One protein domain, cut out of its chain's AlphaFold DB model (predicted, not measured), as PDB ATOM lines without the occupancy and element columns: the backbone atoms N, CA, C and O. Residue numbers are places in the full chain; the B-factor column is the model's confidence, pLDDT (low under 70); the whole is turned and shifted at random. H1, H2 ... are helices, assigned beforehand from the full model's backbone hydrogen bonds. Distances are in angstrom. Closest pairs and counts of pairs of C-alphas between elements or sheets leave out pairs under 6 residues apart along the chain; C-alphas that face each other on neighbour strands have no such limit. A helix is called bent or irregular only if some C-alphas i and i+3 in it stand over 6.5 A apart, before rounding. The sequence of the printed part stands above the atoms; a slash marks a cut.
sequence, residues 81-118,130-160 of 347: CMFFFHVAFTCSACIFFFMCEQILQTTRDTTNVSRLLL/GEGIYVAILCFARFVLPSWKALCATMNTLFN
ATOM      1  N   CYS A  81     -36.462  10.675  14.479       75.64
ATOM      2  CA  CYS A  81     -35.475   9.696  14.030       75.64
ATOM      3  C   CYS A  81     -35.704   9.317  12.558       75.64
ATOM      4  O   CYS A  81     -34.766   9.351  11.769       75.64
ATOM      5  N   MET A  82     -36.954   9.035  12.166       76.90
ATOM      6  CA  MET A  82     -37.320   8.720  10.776       76.90
ATOM      7  C   MET A  82     -36.983   9.878   9.834       76.90
ATOM      8  O   MET A  82     -36.385   9.662   8.781       76.90
ATOM      9  N   PHE A  83     -37.309  11.111  10.230       77.44
ATOM     10  CA  PHE A  83     -36.992  12.291   9.427       77.44
ATOM     11  C   PHE A  83     -35.478  12.504   9.310       77.44
ATOM     12  O   PHE A  83     -34.981  12.764   8.218       77.44
ATOM     13  N   PHE A  84     -34.726  12.320  10.399       76.62
ATOM     14  CA  PHE A  84     -33.268  12.407  10.376       76.62
ATOM     15  C   PHE A  84     -32.649  11.360   9.449       76.62
ATOM     16  O   PHE A  84     -31.806  11.712   8.630       76.62
ATOM     17  N   PHE A  85     -33.097  10.105   9.521       80.88
ATOM     18  CA  PHE A  85     -32.619   9.060   8.619       80.88
ATOM     19  C   PHE A  85     -32.971   9.368   7.169       80.88
ATOM     20  O   PHE A  85     -32.116   9.214   6.305       80.88
ATOM     21  N   HIS A  86     -34.176   9.873   6.898       85.25
ATOM     22  CA  HIS A  86     -34.566  10.259   5.548       85.25
ATOM     23  C   HIS A  86     -33.712  11.419   5.021       85.25
ATOM     24  O   HIS A  86     -33.218  11.359   3.897       85.25
ATOM     25  N   VAL A  87     -33.486  12.464   5.819       88.08
ATOM     26  CA  VAL A  87     -32.664  13.617   5.421       88.08
ATOM     27  C   VAL A  87     -31.196  13.220   5.268       88.08
ATOM     28  O   VAL A  87     -30.579  13.584   4.270       88.08
ATOM     29  N   ALA A  88     -30.642  12.435   6.192       89.10
ATOM     30  CA  ALA A  88     -29.269  11.941   6.119       89.10
ATOM     31  C   ALA A  88     -29.064  11.009   4.915       89.10
ATOM     32  O   ALA A  88     -28.083  11.159   4.191       89.10
ATOM     33  N   PHE A  89     -30.009  10.100   4.653       88.72
ATOM     34  CA  PHE A  89     -29.992   9.222   3.484       88.72
ATOM     35  C   PHE A  89     -30.074  10.025   2.185       88.72
ATOM     36  O   PHE A  89     -29.267   9.817   1.284       88.72
ATOM     37  N   THR A  90     -30.990  10.994   2.114       91.51
ATOM     38  CA  THR A  90     -31.147  11.859   0.935       91.51
ATOM     39  C   THR A  90     -29.890  12.700   0.708       91.51
ATOM     40  O   THR A  90     -29.397  12.776  -0.411       91.51
ATOM     41  N   CYS A  91     -29.311  13.273   1.766       90.44
ATOM     42  CA  CYS A  91     -28.072  14.044   1.688       90.44
ATOM     43  C   CYS A  91     -26.887  13.172   1.245       90.44
ATOM     44  O   CYS A  91     -26.150  13.556   0.338       90.44
ATOM     45  N   SER A  92     -26.746  11.966   1.809       91.70
ATOM     46  CA  SER A  92     -25.722  11.002   1.398       91.70
ATOM     47  C   SER A  92     -25.895  10.570  -0.059       91.70
ATOM     48  O   SER A  92     -24.904  10.455  -0.777       91.70
ATOM     49  N   ALA A  93     -27.134  10.357  -0.513       91.20
ATOM     50  CA  ALA A  93     -27.431  10.045  -1.905       91.20
ATOM     51  C   ALA A  93     -27.057  11.218  -2.822       91.20
ATOM     52  O   ALA A  93     -26.381  11.003  -3.821       91.20
ATOM     53  N   CYS A  94     -27.405  12.458  -2.465       91.69
ATOM     54  CA  CYS A  94     -27.025  13.649  -3.230       91.69
ATOM     55  C   CYS A  94     -25.503  13.827  -3.332       91.69
ATOM     56  O   CYS A  94     -25.007  14.113  -4.418       91.69
ATOM     57  N   ILE A  95     -24.755  13.625  -2.238       92.11
ATOM     58  CA  ILE A  95     -23.284  13.680  -2.256       92.11
ATOM     59  C   ILE A  95     -22.731  12.587  -3.173       92.11
ATOM     60  O   ILE A  95     -21.857  12.860  -3.990       92.11
ATOM     61  N   PHE A  96     -23.261  11.366  -3.084       89.87
ATOM     62  CA  PHE A  96     -22.853  10.270  -3.959       89.87
ATOM     63  C   PHE A  96     -23.135  10.577  -5.437       89.87
ATOM     64  O   PHE A  96     -22.251  10.401  -6.269       89.87
ATOM     65  N   PHE A  97     -24.320  11.099  -5.765       88.96
ATOM     66  CA  PHE A  97     -24.660  11.522  -7.125       88.96
ATOM     67  C   PHE A  97     -23.728  12.622  -7.636       88.96
ATOM     68  O   PHE A  97     -23.241  12.516  -8.758       88.96
ATOM     69  N   PHE A  98     -23.418  13.624  -6.809       88.36
ATOM     70  CA  PHE A  98     -22.488  14.691  -7.180       88.36
ATOM     71  C   PHE A  98     -21.070  14.154  -7.417       88.36
ATOM     72  O   PHE A  98     -20.426  14.520  -8.395       88.36
ATOM     73  N   MET A  99     -20.593  13.232  -6.575       90.09
ATOM     74  CA  MET A  99     -19.292  12.581  -6.768       90.09
ATOM     75  C   MET A  99     -19.270  11.735  -8.049       90.09
ATOM     76  O   MET A  99     -18.303  11.803  -8.802       90.09
ATOM     77  N   CYS A 100     -20.340  10.993  -8.343       86.63
ATOM     78  CA  CYS A 100     -20.481  10.253  -9.597       86.63
ATOM     79  C   CYS A 100     -20.489  11.180 -10.818       86.63
ATOM     80  O   CYS A 100     -19.861  10.858 -11.821       86.63
ATOM     81  N   GLU A 101     -21.150  12.337 -10.737       89.50
ATOM     82  CA  GLU A 101     -21.146  13.336 -11.808       89.50
ATOM     83  C   GLU A 101     -19.744  13.920 -12.032       89.50
ATOM     84  O   GLU A 101     -19.295  13.998 -13.172       89.50
ATOM     85  N   GLN A 102     -19.010  14.245 -10.963       88.38
ATOM     86  CA  GLN A 102     -17.619  14.711 -11.052       88.38
ATOM     87  C   GLN A 102     -16.688  13.640 -11.649       88.38
ATOM     88  O   GLN A 102     -15.835  13.943 -12.487       88.38
ATOM     89  N   ILE A 103     -16.875  12.367 -11.288       85.74
ATOM     90  CA  ILE A 103     -16.143  11.242 -11.895       85.74
ATOM     91  C   ILE A 103     -16.518  11.092 -13.381       85.74
ATOM     92  O   ILE A 103     -15.656  10.844 -14.225       85.74
ATOM     93  N   LEU A 104     -17.787  11.290 -13.742       83.94
ATOM     94  CA  LEU A 104     -18.236  11.224 -15.133       83.94
ATOM     95  C   LEU A 104     -17.687  12.393 -15.974       83.94
ATOM     96  O   LEU A 104     -17.322  12.204 -17.131       83.94
ATOM     97  N   GLN A 105     -17.591  13.593 -15.400       86.93
ATOM     98  CA  GLN A 105     -16.996  14.760 -16.058       86.93
ATOM     99  C   GLN A 105     -15.490  14.570 -16.267       86.93
ATOM    100  O   GLN A 105     -15.009  14.706 -17.389       86.93
ATOM    101  N   THR A 106     -14.762  14.149 -15.230       84.11
ATOM    102  CA  THR A 106     -13.316  13.881 -15.333       84.11
ATOM    103  C   THR A 106     -13.004  12.758 -16.320       84.11
ATOM    104  O   THR A 106     -12.087  12.893 -17.127       84.11
ATOM    105  N   THR A 107     -13.797  11.681 -16.346       81.88
ATOM    106  CA  THR A 107     -13.636  10.626 -17.360       81.88
ATOM    107  C   THR A 107     -13.921  11.147 -18.769       81.88
ATOM    108  O   THR A 107     -13.140  10.870 -19.678       81.88
ATOM    109  N   ARG A 108     -14.954  11.976 -18.965       80.12
ATOM    110  CA  ARG A 108     -15.240  12.595 -20.269       80.12
ATOM    111  C   ARG A 108     -14.083  13.471 -20.760       80.12
ATOM    112  O   ARG A 108     -13.689  13.347 -21.920       80.12
ATOM    113  N   ASP A 109     -13.487  14.271 -19.883       82.26
ATOM    114  CA  ASP A 109     -12.329  15.097 -20.228       82.26
ATOM    115  C   ASP A 109     -11.107  14.238 -20.569       82.26
ATOM    116  O   ASP A 109     -10.466  14.470 -21.595       82.26
ATOM    117  N   THR A 110     -10.844  13.170 -19.805       80.20
ATOM    118  CA  THR A 110      -9.764  12.232 -20.153       80.20
ATOM    119  C   THR A 110     -10.013  11.534 -21.485       80.20
ATOM    120  O   THR A 110      -9.073  11.396 -22.253       80.20
ATOM    121  N   THR A 111     -11.256  11.175 -21.840       79.24
ATOM    122  CA  THR A 111     -11.532  10.580 -23.159       79.24
ATOM    123  C   THR A 111     -11.295  11.554 -24.311       79.24
ATOM    124  O   THR A 111     -10.874  11.122 -25.381       79.24
ATOM    125  N   ASN A 112     -11.508  12.857 -24.105       79.10
ATOM    126  CA  ASN A 112     -11.188  13.872 -25.107       79.10
ATOM    127  C   ASN A 112      -9.668  14.040 -25.263       79.10
ATOM    128  O   ASN A 112      -9.185  14.128 -26.388       79.10
ATOM    129  N   VAL A 113      -8.913  14.013 -24.158       74.39
ATOM    130  CA  VAL A 113      -7.439  14.038 -24.187       74.39
ATOM    131  C   VAL A 113      -6.879  12.765 -24.825       74.39
ATOM    132  O   VAL A 113      -5.995  12.849 -25.670       74.39
ATOM    133  N   SER A 114      -7.424  11.592 -24.494       70.45
ATOM    134  CA  SER A 114      -7.019  10.326 -25.109       70.45
ATOM    135  C   SER A 114      -7.307  10.315 -26.604       70.45
ATOM    136  O   SER A 114      -6.471   9.840 -27.356       70.45
ATOM    137  N   ARG A 115      -8.442  10.869 -27.057       74.81
ATOM    138  CA  ARG A 115      -8.728  11.026 -28.494       74.81
ATOM    139  C   ARG A 115      -7.709  11.927 -29.189       74.81
ATOM    140  O   ARG A 115      -7.252  11.565 -30.259       74.81
ATOM    141  N   LEU A 116      -7.314  13.035 -28.558       74.63
ATOM    142  CA  LEU A 116      -6.267  13.917 -29.088       74.63
ATOM    143  C   LEU A 116      -4.887  13.238 -29.142       74.63
ATOM    144  O   LEU A 116      -4.110  13.538 -30.036       74.63
ATOM    145  N   LEU A 117      -4.581  12.329 -28.211       69.99
ATOM    146  CA  LEU A 117      -3.316  11.581 -28.199       69.99
ATOM    147  C   LEU A 117      -3.313  10.365 -29.142       69.99
ATOM    148  O   LEU A 117      -2.252   9.987 -29.634       69.99
ATOM    149  N   LEU A 118      -4.477   9.752 -29.382       69.99
ATOM    150  CA  LEU A 118      -4.645   8.613 -30.292       69.99
ATOM    151  C   LEU A 118      -4.523   9.010 -31.767       69.99
ATOM    152  O   LEU A 118      -4.116   8.168 -32.559       69.99
ATOM    153  N   GLY A 130     -15.225   2.103 -19.238       77.30
ATOM    154  CA  GLY A 130     -16.294   1.574 -18.383       77.30
ATOM    155  C   GLY A 130     -15.894   1.272 -16.936       77.30
ATOM    156  O   GLY A 130     -16.770   1.220 -16.074       77.30
ATOM    157  N   GLU A 131     -14.606   1.087 -16.629       76.06
ATOM    158  CA  GLU A 131     -14.187   0.548 -15.321       76.06
ATOM    159  C   GLU A 131     -14.544   1.460 -14.137       76.06
ATOM    160  O   GLU A 131     -14.923   0.971 -13.071       76.06
ATOM    161  N   GLY A 132     -14.538   2.783 -14.333       79.66
ATOM    162  CA  GLY A 132     -14.897   3.741 -13.282       79.66
ATOM    163  C   GLY A 132     -16.338   3.590 -12.777       79.66
ATOM    164  O   GLY A 132     -16.588   3.691 -11.576       79.66
ATOM    165  N   ILE A 133     -17.283   3.274 -13.670       78.25
ATOM    166  CA  ILE A 133     -18.693   3.075 -13.302       78.25
ATOM    167  C   ILE A 133     -18.848   1.791 -12.483       78.25
ATOM    168  O   ILE A 133     -19.546   1.789 -11.467       78.25
ATOM    169  N   TYR A 134     -18.160   0.713 -12.868       77.44
ATOM    170  CA  TYR A 134     -18.192  -0.544 -12.118       77.44
ATOM    171  C   TYR A 134     -17.631  -0.380 -10.704       77.44
ATOM    172  O   TYR A 134     -18.246  -0.862  -9.753       77.44
ATOM    173  N   VAL A 135     -16.525   0.352 -10.540       78.91
ATOM    174  CA  VAL A 135     -15.956   0.642  -9.214       78.91
ATOM    175  C   VAL A 135     -16.921   1.482  -8.375       78.91
ATOM    176  O   VAL A 135     -17.135   1.166  -7.206       78.91
ATOM    177  N   ALA A 136     -17.574   2.495  -8.954       79.00
ATOM    178  CA  ALA A 136     -18.561   3.308  -8.240       79.00
ATOM    179  C   ALA A 136     -19.780   2.483  -7.780       79.00
ATOM    180  O   ALA A 136     -20.203   2.598  -6.626       79.00
ATOM    181  N   ILE A 137     -20.306   1.606  -8.643       82.35
ATOM    182  CA  ILE A 137     -21.416   0.700  -8.311       82.35
ATOM    183  C   ILE A 137     -20.994  -0.303  -7.232       82.35
ATOM    184  O   ILE A 137     -21.745  -0.529  -6.283       82.35
ATOM    185  N   LEU A 138     -19.792  -0.877  -7.329       82.57
ATOM    186  CA  LEU A 138     -19.261  -1.801  -6.323       82.57
ATOM    187  C   LEU A 138     -19.057  -1.110  -4.971       82.57
ATOM    188  O   LEU A 138     -19.407  -1.684  -3.940       82.57
ATOM    189  N   CYS A 139     -18.566   0.129  -4.956       81.83
ATOM    190  CA  CYS A 139     -18.473   0.941  -3.746       81.83
ATOM    191  C   CYS A 139     -19.861   1.210  -3.147       81.83
ATOM    192  O   CYS A 139     -20.064   0.980  -1.955       81.83
ATOM    193  N   PHE A 140     -20.843   1.615  -3.957       80.11
ATOM    194  CA  PHE A 140     -22.218   1.814  -3.494       80.11
ATOM    195  C   PHE A 140     -22.801   0.532  -2.887       80.11
ATOM    196  O   PHE A 140     -23.305   0.540  -1.763       80.11
ATOM    197  N   ALA A 141     -22.663  -0.592  -3.590       82.24
ATOM    198  CA  ALA A 141     -23.133  -1.887  -3.123       82.24
ATOM    199  C   ALA A 141     -22.443  -2.313  -1.818       82.24
ATOM    200  O   ALA A 141     -23.097  -2.846  -0.925       82.24
ATOM    201  N   ARG A 142     -21.141  -2.043  -1.670       80.68
ATOM    202  CA  ARG A 142     -20.360  -2.439  -0.492       80.68
ATOM    203  C   ARG A 142     -20.619  -1.563   0.733       80.68
ATOM    204  O   ARG A 142     -20.583  -2.085   1.840       80.68
ATOM    205  N   PHE A 143     -20.890  -0.268   0.567       78.70
ATOM    206  CA  PHE A 143     -21.074   0.651   1.699       78.70
ATOM    207  C   PHE A 143     -22.544   0.895   2.061       78.70
ATOM    208  O   PHE A 143     -22.891   0.952   3.244       78.70
ATOM    209  N   VAL A 144     -23.427   1.010   1.066       81.18
ATOM    210  CA  VAL A 144     -24.827   1.398   1.292       81.18
ATOM    211  C   VAL A 144     -25.691   0.188   1.637       81.18
ATOM    212  O   VAL A 144     -26.478   0.260   2.581       81.18
ATOM    213  N   LEU A 145     -25.526  -0.946   0.944       79.55
ATOM    214  CA  LEU A 145     -26.395  -2.113   1.161       79.55
ATOM    215  C   LEU A 145     -26.245  -2.746   2.555       79.55
ATOM    216  O   LEU A 145     -27.282  -3.069   3.140       79.55
ATOM    217  N   PRO A 146     -25.038  -2.927   3.134       82.14
ATOM    218  CA  PRO A 146     -24.924  -3.487   4.482       82.14
ATOM    219  C   PRO A 146     -25.519  -2.559   5.540       82.14
ATOM    220  O   PRO A 146     -26.261  -3.018   6.407       82.14
ATOM    221  N   SER A 147     -25.265  -1.252   5.416       80.51
ATOM    222  CA  SER A 147     -25.814  -0.228   6.310       80.51
ATOM    223  C   SER A 147     -27.343  -0.206   6.256       80.51
ATOM    224  O   SER A 147     -28.000  -0.197   7.294       80.51
ATOM    225  N   TRP A 148     -27.917  -0.286   5.051       77.48
ATOM    226  CA  TRP A 148     -29.361  -0.374   4.850       77.48
ATOM    227  C   TRP A 148     -29.954  -1.648   5.461       77.48
ATOM    228  O   TRP A 148     -30.929  -1.577   6.205       77.48
ATOM    229  N   LYS A 149     -29.344  -2.816   5.220       79.90
ATOM    230  CA  LYS A 149     -29.814  -4.092   5.788       79.90
ATOM    231  C   LYS A 149     -29.764  -4.101   7.319       79.90
ATOM    232  O   LYS A 149     -30.735  -4.522   7.947       79.90
ATOM    233  N   ALA A 150     -28.675  -3.613   7.916       79.64
ATOM    234  CA  ALA A 150     -28.536  -3.509   9.368       79.64
ATOM    235  C   ALA A 150     -29.573  -2.543   9.974       79.64
ATOM    236  O   ALA A 150     -30.167  -2.827  11.018       79.64
ATOM    237  N   LEU A 151     -29.849  -1.432   9.286       74.85
ATOM    238  CA  LEU A 151     -30.863  -0.466   9.698       74.85
ATOM    239  C   LEU A 151     -32.274  -1.064   9.626       74.85
ATOM    240  O   LEU A 151     -33.011  -0.986  10.606       74.85
ATOM    241  N   CYS A 152     -32.637  -1.713   8.515       76.75
ATOM    242  CA  CYS A 152     -33.936  -2.371   8.367       76.75
ATOM    243  C   CYS A 152     -34.167  -3.430   9.452       76.75
ATOM    244  O   CYS A 152     -35.261  -3.500  10.010       76.75
ATOM    245  N   ALA A 153     -33.139  -4.215   9.798       80.74
ATOM    246  CA  ALA A 153     -33.225  -5.180  10.892       80.74
ATOM    247  C   ALA A 153     -33.522  -4.489  12.237       80.74
ATOM    248  O   ALA A 153     -34.435  -4.899  12.952       80.74
ATOM    249  N   THR A 154     -32.818  -3.392  12.532       78.09
ATOM    250  CA  THR A 154     -32.997  -2.616  13.772       78.09
ATOM    251  C   THR A 154     -34.382  -1.963  13.848       78.09
ATOM    252  O   THR A 154     -35.039  -1.979  14.892       78.09
ATOM    253  N   MET A 155     -34.876  -1.422  12.733       73.35
ATOM    254  CA  MET A 155     -36.206  -0.812  12.669       73.35
ATOM    255  C   MET A 155     -37.311  -1.849  12.860       73.35
ATOM    256  O   MET A 155     -38.230  -1.606  13.639       73.35
ATOM    257  N   ASN A 156     -37.197  -3.023  12.235       75.97
ATOM    258  CA  ASN A 156     -38.161  -4.108  12.425       75.97
ATOM    259  C   ASN A 156     -38.215  -4.574  13.888       75.97
ATOM    260  O   ASN A 156     -39.300  -4.803  14.417       75.97
ATOM    261  N   THR A 157     -37.071  -4.648  14.581       78.63
ATOM    262  CA  THR A 157     -37.063  -4.958  16.020       78.63
ATOM    263  C   THR A 157     -37.733  -3.873  16.863       78.63
ATOM    264  O   THR A 157     -38.460  -4.198  17.796       78.63
ATOM    265  N   LEU A 158     -37.550  -2.596  16.513       72.01
ATOM    266  CA  LEU A 158     -38.184  -1.466  17.198       72.01
ATOM    267  C   LEU A 158     -39.704  -1.453  17.001       72.01
ATOM    268  O   LEU A 158     -40.433  -1.253  17.968       72.01
ATOM    269  N   PHE A 159     -40.185  -1.725  15.786       71.29
ATOM    270  CA  PHE A 159     -41.620  -1.836  15.504       71.29
ATOM    271  C   PHE A 159     -42.277  -2.993  16.265       71.29
ATOM    272  O   PHE A 159     -43.383  -2.826  16.769       71.29
ATOM    273  N   ASN A 160     -41.581  -4.121  16.426       74.79
ATOM    274  CA  ASN A 160     -42.083  -5.261  17.200       74.79
ATOM    275  C   ASN A 160     -42.113  -5.015  18.721       74.79
ATOM    276  O   ASN A 160     -42.808  -5.730  19.437       74.79
TER     277      ASN A 160
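Overview. This is residues 81 to 118 and 130 to 160 of the 347 residues of an uncharacterized protein of Fonsecaea pedrosoi CBS 271.37 (UniProt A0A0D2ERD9). Two long helices, H1 and H2, lie side by side and run opposite ways, loosely set with few close C-alphas between them. The last stretch of H1, residues 108 to 118, sticks out free and adds to the length. The printed part has 69 residues with two named helices, H1 then H2, and no named strand; the class is all helix. The whole is extended, with a radius of gyration of the C-alphas of 17.5 A, and spans 62 by 20 by 8 A.

Arrangement. The longest helix is H1, residues 81 to 118. H2, residues 131 to 160, is close to H1 but not clearly touching, with 2 pairs of C-alphas within 8 A. The closest C-alphas of the two are those of Cys 100 and Ala 136, 7.3 A apart. Their lines stand at a shallow tilt of 7 degrees, opposite ways. Their centres are 18.2 A apart. Every O i to N i+4 pair of H1 is within hydrogen-bond range; in H2 it is 23 of 26.

Along the chain. H1 has 38 residues and runs 54.0 A from C-alpha 81 at (-35.475, 9.696, 14.030) to C-alpha 118 at (-4.645, 8.613, -30.292). H2 has 30 residues and runs 43.2 A, from Glu 131 to Asn 160, where the C-alpha is at (-42.083, -5.261, 17.200). H2 is neither bent nor irregular, but only just: C-alphas 143 and 146 are 6.3 A apart.

Size, cuts and confidence. The two C-alphas farthest apart are those of Leu 118 and Asn 160, at 62.0 A. Without residues 108 to 118, the body spans 47 by 20 by 9 A. The link from H1 to H2 runs across the cut: residues 119 to 129 are not printed, and C-alphas 118 and 130 are 18.1 A apart. The mean pLDDT of the printed part is 81.1, and residues 117 to 118 are under 70.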